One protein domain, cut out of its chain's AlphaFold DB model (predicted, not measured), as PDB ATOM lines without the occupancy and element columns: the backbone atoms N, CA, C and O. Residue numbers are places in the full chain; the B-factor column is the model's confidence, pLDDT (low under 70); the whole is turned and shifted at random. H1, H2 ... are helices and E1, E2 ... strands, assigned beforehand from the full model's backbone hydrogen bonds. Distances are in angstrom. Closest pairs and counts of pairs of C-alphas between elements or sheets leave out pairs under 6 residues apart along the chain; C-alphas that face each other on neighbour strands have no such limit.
ATOM      1  N   LEU A  37      59.872  65.110  85.497       93.38
ATOM      2  CA  LEU A  37      59.191  63.940  86.074       93.38
ATOM      3  C   LEU A  37      59.986  62.652  85.830       93.38
ATOM      4  O   LEU A  37      60.402  62.385  84.709       93.38
ATOM      5  N   ASN A  38      60.104  61.826  86.870       94.69
ATOM      6  CA  ASN A  38      60.396  60.395  86.754       94.69
ATOM      7  C   ASN A  38      59.107  59.579  86.980       94.69
ATOM      8  O   ASN A  38      58.029  60.155  87.178       94.69
ATOM      9  N   GLY A  39      59.206  58.247  87.009       95.94
ATOM     10  CA  GLY A  39      58.065  57.358  87.257       95.94
ATOM     11  C   GLY A  39      57.307  57.686  88.546       95.94
ATOM     12  O   GLY A  39      56.076  57.727  88.538       95.94
ATOM     13  N   ALA A  40      58.012  58.014  89.634       95.56
ATOM     14  CA  ALA A  40      57.387  58.339  90.918       95.56
ATOM     15  C   ALA A  40      56.570  59.635  90.822       95.56
ATOM     16  O   ALA A  40      55.426  59.699  91.281       95.56
ATOM     17  N   GLY A  41      57.131  60.653  90.161       94.88
ATOM     18  CA  GLY A  41      56.447  61.913  89.887       94.88
ATOM     19  C   GLY A  41      55.208  61.746  89.007       94.88
ATOM     20  O   GLY A  41      54.188  62.379  89.279       94.88
ATOM     21  N   VAL A  42      55.266  60.875  87.994       96.19
ATOM     22  CA  VAL A  42      54.118  60.560  87.127       96.19
ATOM     23  C   VAL A  42      53.005  59.876  87.922       96.19
ATOM     24  O   VAL A  42      51.867  60.341  87.896       96.19
ATOM     25  N   VAL A  43      53.321  58.809  88.662       95.62
ATOM     26  CA  VAL A  43      52.337  58.034  89.435       95.62
ATOM     27  C   VAL A  43      51.627  58.907  90.470       95.62
ATOM     28  O   VAL A  43      50.393  58.978  90.490       95.62
ATOM     29  N   VAL A  44      52.397  59.614  91.301       94.38
ATOM     30  CA  VAL A  44      51.849  60.495  92.343       94.38
ATOM     31  C   VAL A  44      51.092  61.659  91.713       94.38
ATOM     32  O   VAL A  44      49.978  61.974  92.127       94.38
ATOM     33  N   GLY A  45      51.656  62.268  90.671       93.38
ATOM     34  CA  GLY A  45      51.065  63.410  89.988       93.38
ATOM     35  C   GLY A  45      49.708  63.111  89.352       93.38
ATOM     36  O   GLY A  45      48.762  63.874  89.553       93.38
ATOM     37  N   LEU A  46      49.579  61.985  88.641       94.31
ATOM     38  CA  LEU A  46      48.310  61.549  88.048       94.31
ATOM     39  C   LEU A  46      47.252  61.265  89.121       94.31
ATOM     40  O   LEU A  46      46.101  61.691  88.983       94.31
ATOM     41  N   SER A  47      47.644  60.580  90.200       92.31
ATOM     42  CA  SER A  47      46.755  60.286  91.327       92.31
ATOM     43  C   SER A  47      46.246  61.576  91.975       92.31
ATOM     44  O   SER A  47      45.034  61.811  92.018       92.31
ATOM     45  N   SER A  48      47.151  62.473  92.368       90.38
ATOM     46  CA  SER A  48      46.800  63.735  93.023       90.38
ATOM     47  C   SER A  48      45.958  64.639  92.125       90.38
ATOM     48  O   SER A  48      44.933  65.162  92.566       90.38
ATOM     49  N   TYR A  49      46.314  64.790  90.843       90.88
ATOM     50  CA  TYR A  49      45.526  65.603  89.913       90.88
ATOM     51  C   TYR A  49      44.105  65.053  89.725       90.88
ATOM     52  O   TYR A  49      43.145  65.825  89.712       90.88
ATOM     53  N   SER A  50      43.939  63.727  89.645       89.69
ATOM     54  CA  SER A  50      42.618  63.106  89.483       89.69
ATOM     55  C   SER A  50      41.650  63.438  90.628       89.69
ATOM     56  O   SER A  50      40.459  63.632  90.379       89.69
ATOM     57  N   VAL A  51      42.173  63.580  91.850       88.00
ATOM     58  CA  VAL A  51      41.415  63.955  93.053       88.00
ATOM     59  C   VAL A  51      41.134  65.461  93.092       88.00
ATOM     60  O   VAL A  51      40.051  65.890  93.499       88.00
ATOM     61  N   LEU A  52      42.101  66.276  92.665       85.94
ATOM     62  CA  LEU A  52      42.072  67.729  92.846       85.94
ATOM     63  C   LEU A  52      41.381  68.498  91.715       85.94
ATOM     64  O   LEU A  52      40.815  69.557  91.976       85.94
ATOM     65  N   LYS A  53      41.379  67.989  90.478       85.56
ATOM     66  CA  LYS A  53      40.906  68.732  89.290       85.56
ATOM     67  C   LYS A  53      39.453  69.223  89.362       85.56
ATOM     68  O   LYS A  53      39.105  70.192  88.698       85.56
ATOM     69  N   GLY A  54      38.607  68.556  90.151       80.69
ATOM     70  CA  GLY A  54      37.203  68.929  90.366       80.69
ATOM     71  C   GLY A  54      36.961  69.824  91.585       80.69
ATOM     72  O   GLY A  54      35.818  70.196  91.844       80.69
ATOM     73  N   GLN A  55      38.000  70.145  92.358       82.12
ATOM     74  CA  GLN A  55      37.861  70.930  93.580       82.12
ATOM     75  C   GLN A  55      37.762  72.427  93.250       82.12
ATOM     76  O   GLN A  55      38.593  72.947  92.501       82.12
ATOM     77  N   PRO A  56      36.816  73.169  93.857       75.56
ATOM     78  CA  PRO A  56      36.624  74.597  93.581       75.56
ATOM     79  C   PRO A  56      37.844  75.457  93.948       75.56
ATOM     80  O   PRO A  56      38.011  76.552  93.418       75.56
ATOM     81  N   ASN A  57      38.726  74.946  94.811       71.69
ATOM     82  CA  ASN A  57      39.932  75.634  95.272       71.69
ATOM     83  C   ASN A  57      41.185  75.306  94.436       71.69
ATOM     84  O   ASN A  57      42.286  75.696  94.823       71.69
ATOM     85  N   TYR A  58      41.056  74.605  93.303       73.81
ATOM     86  CA  TYR A  58      42.177  74.321  92.400       73.81
ATOM     87  C   TYR A  58      42.563  75.568  91.574       73.81
ATOM     88  O   TYR A  58      42.302  75.689  90.374       73.81
ATOM     89  N   VAL A  59      43.161  76.543  92.266       72.12
ATOM     90  CA  VAL A  59      43.558  77.870  91.764       72.12
ATOM     91  C   VAL A  59      45.070  77.949  91.489       72.12
ATOM     92  O   VAL A  59      45.793  76.989  91.737       72.12
ATOM     93  N   GLY A  60      45.562  79.072  90.949       69.31
ATOM     94  CA  GLY A  60      46.933  79.223  90.420       69.31
ATOM     95  C   GLY A  60      48.067  78.689  91.310       69.31
ATOM     96  O   GLY A  60      48.880  77.894  90.843       69.31
ATOM     97  N   ASP A  61      48.089  79.041  92.597       68.00
ATOM     98  CA  ASP A  61      49.132  78.566  93.523       68.00
ATOM     99  C   ASP A  61      49.072  77.043  93.722       68.00
ATOM    100  O   ASP A  61      50.097  76.361  93.738       68.00
ATOM    101  N   PHE A  62      47.860  76.483  93.776       72.75
ATOM    102  CA  PHE A  62      47.642  75.041  93.863       72.75
ATOM    103  C   PHE A  62      48.110  74.322  92.593       72.75
ATOM    104  O   PHE A  62      48.726  73.266  92.687       72.75
ATOM    105  N   LYS A  63      47.899  74.927  91.416       75.06
ATOM    106  CA  LYS A  63      48.377  74.416  90.116       75.06
ATOM    107  C   LYS A  63      49.899  74.412  89.993       75.06
ATOM    108  O   LYS A  63      50.444  73.662  89.192       75.06
ATOM    109  N   THR A  64      50.582  75.246  90.773       74.62
ATOM    110  CA  THR A  64      52.049  75.289  90.793       74.62
ATOM    111  C   THR A  64      52.632  74.104  91.568       74.62
ATOM    112  O   THR A  64      53.680  73.586  91.196       74.62
ATOM    113  N   ILE A  65      51.939  73.654  92.619       76.19
ATOM    114  CA  ILE A  65      52.351  72.519  93.464       76.19
ATOM    115  C   ILE A  65      51.840  71.189  92.890       76.19
ATOM    116  O   ILE A  65      52.570  70.200  92.848       76.19
ATOM    117  N   PHE A  66      50.592  71.181  92.424       80.75
ATOM    118  CA  PHE A  66      49.915  70.053  91.798       80.75
ATOM    119  C   PHE A  66      49.632  70.407  90.336       80.75
ATOM    120  O   PHE A  66      48.538  70.895  90.032       80.75
ATOM    121  N   PRO A  67      50.609  70.231  89.431       81.19
ATOM    122  CA  PRO A  67      50.430  70.559  88.024       81.19
ATOM    123  C   PRO A  67      49.282  69.767  87.404       81.19
ATOM    124  O   PRO A  67      48.952  68.664  87.842       81.19
ATOM    125  N   ALA A  68      48.678  70.339  86.362       84.62
ATOM    126  CA  ALA A  68      47.696  69.622  85.570       84.62
ATOM    127  C   ALA A  68      48.404  68.495  84.812       84.62
ATOM    128  O   ALA A  68      49.202  68.754  83.911       84.62
ATOM    129  N   LEU A  69      48.138  67.253  85.214       88.94
ATOM    130  CA  LEU A  69      48.737  66.063  84.624       88.94
ATOM    131  C   LEU A  69      47.622  65.187  84.066       88.94
ATOM    132  O   LEU A  69      46.970  64.434  84.785       88.94
ATOM    133  N   GLU A  70      47.399  65.313  82.761       89.38
ATOM    134  CA  GLU A  70      46.465  64.475  82.017       89.38
ATOM    135  C   GLU A  70      47.239  63.499  81.140       89.38
ATOM    136  O   GLU A  70      47.966  63.898  80.229       89.38
ATOM    137  N   SER A  71      47.085  62.209  81.439       92.94
ATOM    138  CA  SER A  71      47.622  61.130  80.618       92.94
ATOM    139  C   SER A  71      46.660  60.796  79.485       92.94
ATOM    140  O   SER A  71      45.469  60.585  79.728       92.94
ATOM    141  N   SER A  72      47.181  60.655  78.272       94.19
ATOM    142  CA  SER A  72      46.458  60.081  77.137       94.19
ATOM    143  C   SER A  72      47.127  58.792  76.668       94.19
ATOM    144  O   SER A  72      48.349  58.680  76.712       94.19
ATOM    145  N   LYS A  73      46.330  57.831  76.189       95.62
ATOM    146  CA  LYS A  73      46.843  56.580  75.615       95.62
ATOM    147  C   LYS A  73      47.257  56.767  74.166       95.62
ATOM    148  O   LYS A  73      46.632  57.531  73.431       95.62
ATOM    149  N   GLY A  74      48.226  55.995  73.713       95.62
ATOM    150  CA  GLY A  74      48.657  55.988  72.327       95.62
ATOM    151  C   GLY A  74      49.750  54.969  72.068       95.62
ATOM    152  O   GLY A  74      49.884  53.992  72.801       95.62
ATOM    153  N   ALA A  75      50.499  55.195  70.998       96.44
ATOM    154  CA  ALA A  75      51.666  54.397  70.658       96.44
ATOM    155  C   ALA A  75      52.640  55.211  69.806       96.44
ATOM    156  O   ALA A  75      52.232  56.118  69.066       96.44
ATOM    157  N   ILE A  76      53.915  54.842  69.883       97.06
ATOM    158  CA  ILE A  76      54.932  55.272  68.929       97.06
ATOM    159  C   ILE A  76      54.688  54.575  67.586       97.06
ATOM    160  O   ILE A  76      54.423  53.376  67.524       97.06
ATOM    161  N   ASP A  77      54.739  55.348  66.505       95.19
ATOM    162  CA  ASP A  77      54.608  54.853  65.137       95.19
ATOM    163  C   ASP A  77      55.859  54.041  64.758       95.19
ATOM    164  O   ASP A  77      56.979  54.551  64.800       95.19
ATOM    165  N   SER A  78      55.675  52.770  64.389       91.94
ATOM    166  CA  SER A  78      56.778  51.862  64.051       91.94
ATOM    167  C   SER A  78      57.530  52.267  62.784       91.94
ATOM    168  O   SER A  78      58.724  51.993  62.674       91.94
ATOM    169  N   ASP A  79      56.848  52.917  61.838       93.81
ATOM    170  CA  ASP A  79      57.435  53.346  60.565       93.81
ATOM    171  C   ASP A  79      58.080  54.734  60.686       93.81
ATOM    172  O   ASP A  79      58.961  55.099  59.901       93.81
ATOM    173  N   ASN A  80      57.661  55.522  61.683       95.06
ATOM    174  CA  ASN A  80      58.271  56.804  62.020       95.06
ATOM    175  C   ASN A  80      58.323  57.016  63.545       95.06
ATOM    176  O   ASN A  80      57.473  57.728  64.088       95.06
ATOM    177  N   PRO A  81      59.363  56.506  64.235       94.94
ATOM    178  CA  PRO A  81      59.448  56.514  65.700       94.94
ATOM    179  C   PRO A  81      59.519  57.902  66.356       94.94
ATOM    180  O   PRO A  81      59.545  58.019  67.576       94.94
ATOM    181  N   LYS A  82      59.524  58.988  65.572       97.38
ATOM    182  CA  LYS A  82      59.359  60.366  66.065       97.38
ATOM    183  C   LYS A  82      57.898  60.787  66.187       97.38
ATOM    184  O   LYS A  82      57.638  61.926  66.567       97.38
ATOM    185  N   ILE A  83      56.950  59.935  65.818       97.38
ATOM    186  CA  ILE A  83      55.523  60.229  65.888       97.38
ATOM    187  C   ILE A  83      54.896  59.384  66.991       97.38
ATOM    188  O   ILE A  83      54.903  58.162  66.923       97.38
ATOM    189  N   PHE A  84      54.292  60.047  67.974       97.06
ATOM    190  CA  PHE A  84      53.374  59.414  68.916       97.06
ATOM    191  C   PHE A  84      51.937  59.696  68.476       97.06
ATOM    192  O   PHE A  84      51.566  60.853  68.257       97.06
ATOM    193  N   THR A  85      51.113  58.660  68.347       96.00
ATOM    194  CA  THR A  85      49.701  58.805  67.967       96.00
ATOM    195  C   THR A  85      48.809  58.596  69.180       96.00
ATOM    196  O   THR A  85      48.742  57.495  69.723       96.00
ATOM    197  N   ILE A  86      48.086  59.641  69.586       95.00
ATOM    198  CA  ILE A  86      47.099  59.562  70.661       95.00
ATOM    199  C   ILE A  86      45.846  58.823  70.173       95.00
ATOM    200  O   ILE A  86      45.361  59.009  69.057       95.00
ATOM    201  N   THR A  87      45.268  58.014  71.050       93.25
ATOM    202  CA  THR A  87      44.026  57.272  70.829       93.25
ATOM    203  C   THR A  87      42.981  57.636  71.883       93.25
ATOM    204  O   THR A  87      43.303  58.120  72.964       93.25
ATOM    205  N   GLY A  88      41.699  57.439  71.563       83.06
ATOM    206  CA  GLY A  88      40.613  57.575  72.545       83.06
ATOM    207  C   GLY A  88      40.287  58.996  73.023       83.06
ATOM    208  O   GLY A  88      39.488  59.137  73.940       83.06
ATOM    209  N   VAL A  89      40.858  60.039  72.409       82.56
ATOM    210  CA  VAL A  89      40.545  61.447  72.717       82.56
ATOM    211  C   VAL A  89      39.772  62.117  71.581       82.56
ATOM    212  O   VAL A  89      40.018  61.836  70.403       82.56
ATOM    213  N   GLU A  90      38.834  62.998  71.930       75.56
ATOM    214  CA  GLU A  90      38.081  63.822  70.968       75.56
ATOM    215  C   GLU A  90      38.772  65.153  70.677       75.56
ATOM    216  O   GLU A  90      38.708  65.657  69.559       75.56
ATOM    217  N   THR A  91      39.462  65.708  71.672       76.62
ATOM    218  CA  THR A  91      40.205  66.960  71.555       76.62
ATOM    219  C   THR A  91      41.687  66.693  71.750       76.62
ATOM    220  O   THR A  91      42.086  65.859  72.562       76.62
ATOM    221  N   VAL A  92      42.503  67.385  70.963       79.50
ATOM    222  CA  VAL A  92      43.960  67.324  71.050       79.50
ATOM    223  C   VAL A  92      44.449  68.715  71.446       79.50
ATOM    224  O   VAL A  92      43.906  69.704  70.938       79.50
ATOM    225  N   PRO A  93      45.426  68.836  72.358       81.62
ATOM    226  CA  PRO A  93      45.966  70.136  72.717       81.62
ATOM    227  C   PRO A  93      46.559  70.855  71.506       81.62
ATOM    228  O   PRO A  93      47.179  70.259  70.626       81.62
ATOM    229  N   ILE A  94      46.377  72.172  71.495       88.31
ATOM    230  CA  ILE A  94      46.976  73.053  70.497       88.31
ATOM    231  C   ILE A  94      48.462  73.175  70.814       88.31
ATOM    232  O   ILE A  94      48.823  73.524  71.936       88.31
ATOM    233  N   PHE A  95      49.308  72.926  69.818       91.88
ATOM    234  CA  PHE A  95      50.750  73.074  69.961       91.88
ATOM    235  C   PHE A  95      51.145  74.499  70.380       91.88
ATOM    236  O   PHE A  95      50.651  75.485  69.826       91.88
ATOM    237  N   LYS A  96      52.078  74.592  71.330       90.06
ATOM    238  CA  LYS A  96      52.747  75.824  71.751       90.06
ATOM    239  C   LYS A  96      54.246  75.570  71.877       90.06
ATOM    240  O   LYS A  96      54.665  74.487  72.291       90.06
ATOM    241  N   ASP A  97      55.039  76.593  71.581       86.31
ATOM    242  CA  ASP A  97      56.480  76.550  71.819       86.31
ATOM    243  C   ASP A  97      56.772  76.282  73.302       86.31
ATOM    244  O   ASP A  97      56.107  76.820  74.188       86.31
ATOM    245  N   GLY A  98      57.764  75.429  73.568       85.25
ATOM    246  CA  GLY A  98      58.113  74.994  74.924       85.25
ATOM    247  C   GLY A  98      57.324  73.781  75.430       85.25
ATOM    248  O   GLY A  98      57.559  73.342  76.555       85.25
ATOM    249  N   MET A  99      56.431  73.200  74.621       93.69
ATOM    250  CA  MET A  99      55.769  71.943  74.977       93.69
ATOM    251  C   MET A  99      56.713  70.733  74.910       93.69
ATOM    252  O   MET A  99      57.494  70.583  73.968       93.69
ATOM    253  N   SER A 100      56.571  69.823  75.874       95.38
ATOM    254  CA  SER A 100      57.236  68.514  75.897       95.38
ATOM    255  C   SER A 100      56.232  67.382  76.097       95.38
ATOM    256  O   SER A 100      55.226  67.536  76.791       95.38
ATOM    257  N   ALA A 101      56.544  66.236  75.501       96.12
ATOM    258  CA  ALA A 101      55.909  64.953  75.733       96.12
ATOM    259  C   ALA A 101      56.651  64.237  76.861       96.12
ATOM    260  O   ALA A 101      57.871  64.134  76.806       96.12
ATOM    261  N   ILE A 102      55.920  63.745  77.851       96.88
ATOM    262  CA  ILE A 102      56.419  62.859  78.902       96.88
ATOM    263  C   ILE A 102      55.827  61.488  78.596       96.88
ATOM    264  O   ILE A 102      54.619  61.296  78.752       96.88
ATOM    265  N   LEU A 103      56.656  60.591  78.075       97.75
ATOM    266  CA  LEU A 103      56.288  59.264  77.592       97.75
ATOM    267  C   LEU A 103      56.561  58.221  78.673       97.75
ATOM    268  O   LEU A 103      57.565  58.319  79.374       97.75
ATOM    269  N   PHE A 104      55.656  57.258  78.823       97.88
ATOM    270  CA  PHE A 104      55.773  56.186  79.812       97.88
ATOM    271  C   PHE A 104      54.856  55.008  79.461       97.88
ATOM    272  O   PHE A 104      53.987  55.105  78.589       97.88
ATOM    273  N   ASN A 105      55.029  53.886  80.158       96.88
ATOM    274  CA  ASN A 105      54.080  52.776  80.151       96.88
ATOM    275  C   ASN A 105      53.304  52.768  81.470       96.88
ATOM    276  O   ASN A 105      53.844  52.432  82.526       96.88
ATOM    277  N   LYS A 106      52.019  53.137  81.437       94.69
ATOM    278  CA  LYS A 106      51.233  53.242  82.671       94.69
ATOM    279  C   LYS A 106      51.109  51.910  83.413       94.69
ATOM    280  O   LYS A 106      51.126  51.902  84.639       94.69
ATOM    281  N   THR A 107      50.973  50.798  82.693       95.12
ATOM    282  CA  THR A 107      50.830  49.473  83.314       95.12
ATOM    283  C   THR A 107      52.090  49.071  84.072       95.12
ATOM    284  O   THR A 107      51.990  48.520  85.166       95.12
ATOM    285  N   GLU A 108      53.262  49.387  83.529       96.19
ATOM    286  CA  GLU A 108      54.537  49.147  84.202       96.19
ATOM    287  C   GLU A 108      54.701  50.019  85.451       96.19
ATOM    288  O   GLU A 108      55.001  49.501  86.530       96.19
ATOM    289  N   LEU A 109      54.417  51.322  85.345       96.56
ATOM    290  CA  LEU A 109      54.472  52.224  86.497       96.56
ATOM    291  C   LEU A 109      53.497  51.798  87.608       96.56
ATOM    292  O   LEU A 109      53.861  51.790  88.784       96.56
ATOM    293  N   ASP A 110      52.272  51.409  87.247       95.06
ATOM    294  CA  ASP A 110      51.264  50.951  88.208       95.06
ATOM    295  C   ASP A 110      51.701  49.644  88.904       95.06
ATOM    296  O   ASP A 110      51.418  49.464  90.089       95.06
ATOM    297  N   ALA A 111      52.433  48.757  88.218       95.56
ATOM    298  CA  ALA A 111      52.975  47.526  88.806       95.56
ATOM    299  C   ALA A 111      54.118  47.785  89.807       95.56
ATOM    300  O   ALA A 111      54.287  47.030  90.767       95.56
ATOM    301  N   LEU A 112      54.893  48.852  89.597       95.25
ATOM    302  CA  LEU A 112      55.973  49.282  90.490       95.25
ATOM    303  C   LEU A 112      55.488  50.150  91.660       95.25
ATOM    304  O   LEU A 112      56.233  50.343  92.622       95.25
ATOM    305  N   ASN A 113      54.252  50.655  91.611       94.19
ATOM    306  CA  ASN A 113      53.651  51.480  92.658       94.19
ATOM    307  C   ASN A 113      53.220  50.653  93.886       94.19
ATOM    308  O   ASN A 113      52.043  50.577  94.247       94.19
ATOM    309  N   THR A 114      54.194  50.018  94.529       92.88
ATOM    310  CA  THR A 114      54.049  49.268  95.778       92.88
ATOM    311  C   THR A 114      55.080  49.750  96.791       92.88
ATOM    312  O   THR A 114      56.113  50.299  96.416       92.88
ATOM    313  N   GLU A 115      54.837  49.518  98.081       87.75
ATOM    314  CA  GLU A 115      55.759  49.923  99.154       87.75
ATOM    315  C   GLU A 115      57.186  49.379  98.944       87.75
ATOM    316  O   GLU A 115      58.163  50.095  99.134       87.75
ATOM    317  N   GLU A 116      57.305  48.137  98.467       90.19
ATOM    318  CA  GLU A 116      58.594  47.473  98.231       90.19
ATOM    319  C   GLU A 116      59.341  47.998  96.996       90.19
ATOM    320  O   GLU A 116      60.571  47.935  96.941       90.19
ATOM    321  N   ASN A 117      58.619  48.491  95.984       93.38
ATOM    322  CA  ASN A 117      59.188  48.821  94.675       93.38
ATOM    323  C   ASN A 117      59.138  50.309  94.329       93.38
ATOM    324  O   ASN A 117      59.716  50.692  93.314       93.38
ATOM    325  N   PHE A 118      58.532  51.156  95.164       90.19
ATOM    326  CA  PHE A 118      58.331  52.573  94.859       90.19
ATOM    327  C   PHE A 118      59.626  53.295  94.465       90.19
ATOM    328  O   PHE A 118      59.634  54.109  93.550       90.19
ATOM    329  N   ASN A 119      60.755  52.962  95.096       89.75
ATOM    330  CA  ASN A 119      62.042  53.583  94.767       89.75
ATOM    331  C   ASN A 119      62.504  53.257  93.335       89.75
ATOM    332  O   ASN A 119      63.117  54.102  92.688       89.75
ATOM    333  N   LYS A 120      62.139  52.089  92.789       93.75
ATOM    334  CA  LYS A 120      62.456  51.708  91.402       93.75
ATOM    335  C   LYS A 120      61.765  52.605  90.376       93.75
ATOM    336  O   LYS A 120      62.239  52.704  89.255       93.75
ATOM    337  N   LEU A 121      60.706  53.321  90.762       95.81
ATOM    338  CA  LEU A 121      60.068  54.328  89.910       95.81
ATOM    339  C   LEU A 121      60.975  55.539  89.611       95.81
ATOM    340  O   LEU A 121      60.592  56.408  88.829       95.81
ATOM    341  N   ALA A 122      62.149  55.644  90.243       93.62
ATOM    342  CA  ALA A 122      63.152  56.649  89.906       93.62
ATOM    343  C   ALA A 122      64.108  56.229  88.779       93.62
ATOM    344  O   ALA A 122      64.979  57.024  88.426       93.62
ATOM    345  N   ASP A 123      63.957  55.019  88.232       92.62
ATOM    346  CA  ASP A 123      64.717  54.575  87.068       92.62
ATOM    347  C   ASP A 123      64.458  55.519  85.870       92.62
ATOM    348  O   ASP A 123      63.294  55.756  85.522       92.62
ATOM    349  N   PRO A 124      65.513  56.111  85.273       87.31
ATOM    350  CA  PRO A 124      65.374  57.030  84.146       87.31
ATOM    351  C   PRO A 124      64.817  56.379  82.873       87.31
ATOM    352  O   PRO A 124      64.348  57.116  82.008       87.31
ATOM    353  N   ASP A 125      64.834  55.050  82.749       92.00
ATOM    354  CA  ASP A 125      64.344  54.358  81.549       92.00
ATOM    355  C   ASP A 125      62.808  54.217  81.539       92.00
ATOM    356  O   ASP A 125      62.205  54.015  80.487       92.00
ATOM    357  N   LEU A 126      62.145  54.389  82.690       95.12
ATOM    358  CA  LEU A 126      60.687  54.237  82.820       95.12
ATOM    359  C   LEU A 126      59.881  55.422  82.273       95.12
ATOM    360  O   LEU A 126      58.691  55.285  81.968       95.12
ATOM    361  N   VAL A 127      60.489  56.609  82.238       96.62
ATOM    362  CA  VAL A 127      59.834  57.851  81.822       96.62
ATOM    363  C   VAL A 127      60.801  58.684  81.012       96.62
ATOM    364  O   VAL A 127      61.887  59.020  81.476       96.62
ATOM    365  N   GLU A 128      60.360  59.111  79.836       96.12
ATOM    366  CA  GLU A 128      61.182  59.915  78.949       96.12
ATOM    367  C   GLU A 128      60.500  61.230  78.571       96.12
ATOM    368  O   GLU A 128      59.396  61.246  78.024       96.12
ATOM    369  N   THR A 129      61.189  62.355  78.791       95.88
ATOM    370  CA  THR A 129      60.722  63.666  78.327       95.88
ATOM    371  C   THR A 129      61.381  64.060  77.010       95.88
ATOM    372  O   THR A 129      62.609  64.150  76.891       95.88
ATOM    373  N   ILE A 130      60.560  64.382  76.011       96.44
ATOM    374  CA  ILE A 130      61.011  64.791  74.679       96.44
ATOM    375  C   ILE A 130      60.277  66.065  74.244       96.44
ATOM    376  O   ILE A 130      59.046  66.089  74.253       96.44
ATOM    377  N   PRO A 131      60.985  67.126  73.809       95.81
ATOM    378  CA  PRO A 131      60.335  68.318  73.273       95.81
ATOM    379  C   PRO A 131      59.443  67.991  72.071       95.81
ATOM    380  O   PRO A 131      59.811  67.180  71.215       95.81
ATOM    381  N   ILE A 132      58.294  68.652  71.979       96.81
ATOM    382  CA  ILE A 132      57.353  68.508  70.865       96.81
ATOM    383  C   ILE A 132      57.716  69.528  69.777       96.81
ATOM    384  O   ILE A 132      58.024  70.682  70.067       96.81
ATOM    385  N   ILE A 133      57.700  69.099  68.514       96.25
ATOM    386  CA  ILE A 133      57.885  69.966  67.338       96.25
ATOM    387  C   ILE A 133      56.535  70.443  66.799       96.25
ATOM    388  O   ILE A 133      56.410  71.583  66.363       96.25
ATOM    389  N   SER A 134      55.543  69.557  66.769       95.88
ATOM    390  CA  SER A 134      54.219  69.870  66.246       95.88
ATOM    391  C   SER A 134      53.182  68.886  66.753       95.88
ATOM    392  O   SER A 134      53.489  67.726  67.030       95.88
ATOM    393  N   ILE A 135      51.939  69.350  66.802       95.44
ATOM    394  CA  ILE A 135      50.760  68.523  67.034       95.44
ATOM    395  C   ILE A 135      49.834  68.764  65.849       95.44
ATOM    396  O   ILE A 135      49.381  69.891  65.633       95.44
ATOM    397  N   VAL A 136      49.619  67.729  65.042       92.88
ATOM    398  CA  VAL A 136      48.726  67.780  63.884       92.88
ATOM    399  C   VAL A 136      47.761  66.628  64.013       92.88
ATOM    400  O   VAL A 136      48.147  65.462  63.911       92.88
ATOM    401  N   ASP A 137      46.498  66.970  64.242       88.00
ATOM    402  CA  ASP A 137      45.489  65.983  64.605       88.00
ATOM    403  C   ASP A 137      45.964  65.183  65.840       88.00
ATOM    404  O   ASP A 137      46.702  65.705  66.674       88.00
ATOM    405  N   LYS A 138      45.608  63.905  65.972       92.50
ATOM    406  CA  LYS A 138      46.075  63.039  67.075       92.50
ATOM    407  C   LYS A 138      47.558  62.640  67.000       92.50
ATOM    408  O   LYS A 138      47.977  61.760  67.750       92.50
ATOM    409  N   LYS A 139      48.357  63.234  66.106       95.31
ATOM    410  CA  LYS A 139      49.776  62.901  65.916       95.31
ATOM    411  C   LYS A 139      50.676  63.971  66.519       95.31
ATOM    412  O   LYS A 139      50.604  65.145  66.157       95.31
ATOM    413  N   ILE A 140      51.567  63.535  67.399       96.75
ATOM    414  CA  ILE A 140      52.569  64.366  68.061       96.75
ATOM    415  C   ILE A 140      53.924  64.052  67.457       96.75
ATOM    416  O   ILE A 140      54.398  62.922  67.531       96.75
ATOM    417  N   THR A 141      54.556  65.064  66.877       97.38
ATOM    418  CA  THR A 141      55.919  64.959  66.360       97.38
ATOM    419  C   THR A 141      56.909  65.344  67.448       97.38
ATOM    420  O   THR A 141      56.907  66.473  67.937       97.38
ATOM    421  N   LEU A 142      57.773  64.406  67.803       97.69
ATOM    422  CA  LEU A 142      58.806  64.518  68.821       97.69
ATOM    423  C   LEU A 142      60.110  65.061  68.216       97.69
ATOM    424  O   LEU A 142      60.430  64.822  67.049       97.69
ATOM    425  N   LYS A 143      60.901  65.777  69.020       97.06
ATOM    426  CA  LYS A 143      62.198  66.340  68.599       97.06
ATOM    427  C   LYS A 143      63.211  65.270  68.187       97.06
ATOM    428  O   LYS A 143      64.059  65.517  67.327       97.06
ATOM    429  N   ARG A 144      63.136  64.106  68.822       96.56
ATOM    430  CA  ARG A 144      63.997  62.943  68.615       96.56
ATOM    431  C   ARG A 144      63.190  61.672  68.852       96.56
ATOM    432  O   ARG A 144      62.097  61.740  69.405       96.56
ATOM    433  N   GLU A 145      63.742  60.551  68.413       96.75
ATOM    434  CA  GLU A 145      63.172  59.233  68.688       96.75
ATOM    435  C   GLU A 145      63.284  58.954  70.197       96.75
ATOM    436  O   GLU A 145      64.300  59.343  70.801       96.75
ATOM    437  N   PRO A 146      62.246  58.362  70.812       95.50
ATOM    438  CA  PRO A 146      62.347  57.829  72.158       95.50
ATOM    439  C   PRO A 146      63.379  56.708  72.213       95.50
ATOM    440  O   PRO A 146      63.617  56.017  71.219       95.50
ATOM    441  N   LEU A 147      63.981  56.533  73.382       93.00
ATOM    442  CA  LEU A 147      64.875  55.410  73.651       93.00
ATOM    443  C   LEU A 147      64.098  54.091  73.707       93.00
ATOM    444  O   LEU A 147      64.614  53.065  73.266       93.00
ATOM    445  N   ASP A 148      62.852  54.141  74.185       90.94
ATOM    446  CA  ASP A 148      61.938  53.005  74.219       90.94
ATOM    447  C   ASP A 148      60.734  53.227  73.285       90.94
ATOM    448  O   ASP A 148      59.915  54.132  73.457       90.94
ATOM    449  N   GLY A 149      60.608  52.372  72.269       89.75
ATOM    450  CA  GLY A 149      59.479  52.386  71.336       89.75
ATOM    451  C   GLY A 149      58.184  51.788  71.902       89.75
ATOM    452  O   GLY A 149      57.163  51.812  71.217       89.75
ATOM    453  N   THR A 150      58.207  51.231  73.115       92.31
ATOM    454  CA  THR A 150      57.072  50.538  73.742       92.31
ATOM    455  C   THR A 150      56.211  51.429  74.637       92.31
ATOM    456  O   THR A 150      55.215  50.954  75.181       92.31
ATOM    457  N   PHE A 151      56.527  52.724  74.754       96.31
ATOM    458  CA  PHE A 151      55.700  53.665  75.507       96.31
ATOM    459  C   PHE A 151      54.259  53.723  74.982       96.31
ATOM    460  O   PHE A 151      54.005  53.903  73.786       96.31
ATOM    461  N   THR A 152      53.303  53.611  75.907       96.62
ATOM    462  CA  THR A 152      51.862  53.518  75.617       96.62
ATOM    463  C   THR A 152      51.068  54.735  76.072       96.62
ATOM    464  O   THR A 152      49.894  54.884  75.724       96.62
ATOM    465  N   ASP A 153      51.683  55.607  76.862       97.38
ATOM    466  CA  ASP A 153      51.031  56.740  77.493       97.38
ATOM    467  C   ASP A 153      51.880  58.001  77.335       97.38
ATOM    468  O   ASP A 153      53.108  57.962  77.232       97.38
ATOM    469  N   ILE A 154      51.192  59.140  77.304       96.19
ATOM    470  CA  ILE A 154      51.803  60.458  77.179       96.19
ATOM    471  C   ILE A 154      51.131  61.456  78.118       96.19
ATOM    472  O   ILE A 154      49.904  61.504  78.216       96.19
ATOM    473  N   ILE A 155      51.931  62.304  78.757       95.25
ATOM    474  CA  ILE A 155      51.495  63.579  79.338       95.25
ATOM    475  C   ILE A 155      52.106  64.711  78.510       95.25
ATOM    476  O   ILE A 155      53.280  64.662  78.143       95.25
ATOM    477  N   ILE A 156      51.324  65.750  78.226       93.81
ATOM    478  CA  ILE A 156      51.788  66.936  77.495       93.81
ATOM    479  C   ILE A 156      51.966  68.075  78.495       93.81
ATOM    480  O   ILE A 156      51.024  68.448  79.191       93.81
ATOM    481  N   SER A 157      53.179  68.621  78.575       91.44
ATOM    482  CA  SER A 157      53.551  69.682  79.519       91.44
ATOM    483  C   SER A 157      53.949  70.957  78.783       91.44
ATOM    484  O   SER A 157      54.741  70.897  77.849       91.44
ATOM    485  N   GLU A 158      53.446  72.116  79.221       84.25
ATOM    486  CA  GLU A 158      53.713  73.435  78.608       84.25
ATOM    487  C   GLU A 158      55.049  74.074  79.048       84.25
ATOM    488  O   GLU A 158      55.332  75.213  78.689       84.25
ATOM    489  N   ASN A 159      55.869  73.373  79.839       84.19
ATOM    490  CA  ASN A 159      57.021  73.956  80.534       84.19
ATOM    491  C   ASN A 159      58.322  73.163  80.329       84.19
ATOM    492  O   ASN A 159      59.099  72.947  81.261       84.19
ATOM    493  N   GLU A 160      58.539  72.676  79.110       85.75
ATOM    494  CA  GLU A 160      59.634  71.777  78.723       85.75
ATOM    495  C   GLU A 160      59.676  70.452  79.516       85.75
ATOM    496  O   GLU A 160      60.661  69.724  79.432       85.75
ATOM    497  N   GLY A 161      58.611  70.113  80.253       87.06
ATOM    498  CA  GLY A 161      58.543  68.933  81.126       87.06
ATOM    499  C   GLY A 161      59.090  69.142  82.543       87.06
ATOM    500  O   GLY A 161      59.163  68.187  83.310       87.06
ATOM    501  N   PHE A 162      59.433  70.377  82.915       91.62
ATOM    502  CA  PHE A 162      59.897  70.715  84.260       91.62
ATOM    503  C   PHE A 162      58.766  71.243  85.141       91.62
ATOM    504  O   PHE A 162      57.905  72.011  84.699       91.62
TER     505      PHE A 162
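Overview. This is residues 37 to 162 of the 284 residues of an uncharacterized protein of Cetobacterium sp. 2A (UniProt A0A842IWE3). A small closed barrel of six antiparallel strands has the helix H1 across its outside, packed on it with residues 39 to 46. The short helices H3 and H4 gather at the first residues of H1, and H2 is set off from the barrel. The 126 printed residues hold four named helices and six named strands, in the order H1 H2 E1 E2 E3 H3 H4 E4 E5 E6; round the ring run E1, E2, E5, E4, E3, E6 and back to E1. The class is mixed, helices and strands; the whole is compact, with a radius of gyration of the C-alphas of 14.4 A and spans of 40 by 35 by 25 A.

Arrangement. H1, residues 39 to 52, is on the barrel, outside it, at a height of 10.2 A over the sheet. H2, residues 60 to 65, is not on the barrel and touches no helix. E1, residues 71 to 76, and E2, residues 83 to 86, form an antiparallel hairpin, with N 85 and O 75 at 2.9 A. E3, residues 100 to 104, stands under H1, which runs across the strands at 75 degrees to E3 on the local plane. H3, residues 106 to 112, is on the barrel and only just touches H1, with 3 pairs of C-alphas within 8 A; the closest are those of Gly 39 and Leu 109, 6.3 A apart. H4, residues 118 to 122, touches H1 at its residues 39 to 40 alone, the closest C-alphas being those of Gly 39 and Leu 121, 4.5 A apart. E4, residues 127 to 136, bends by 79 degrees at residue 133; it pairs with E3 over residues 127 to 131, N 103 and O 128 at 2.8 A. Over its residues 132 to 136 it pairs with E5, residues 139 to 142, in a hairpin, N 133 and O 141 at 2.8 A. E5 also neighbours E2, N 140 and O 84 at 2.8 A. E6, residues 153 to 157, neighbours E3, N 102 and O 155 at 2.8 A, and closes the ring on E1, N 72 and O 154 at 2.9 A. In H1, H2 and H3 every O i to N i+4 pair is within hydrogen-bond range; in H4 0 of 1 is, beside 2 of 2 O i to N i+3 pairs.

Along the chain. H1 is 19.9 A long from C-alpha 39 at (58.065, 57.358, 87.257). E1 spans 15.0 A, E4 23.3 A, and E6 13.3 A, ending with C-alpha 157 at (53.551, 69.682, 79.519).

Size, cuts and confidence. The two C-alphas farthest apart are those of Asn 57 and Asp 79, 44.8 A. The printed part has no cut. The link from E2 to E3 is long, 13 residues. Mean pLDDT of the printed part is 90.8; residues 60 to 61 are under 70.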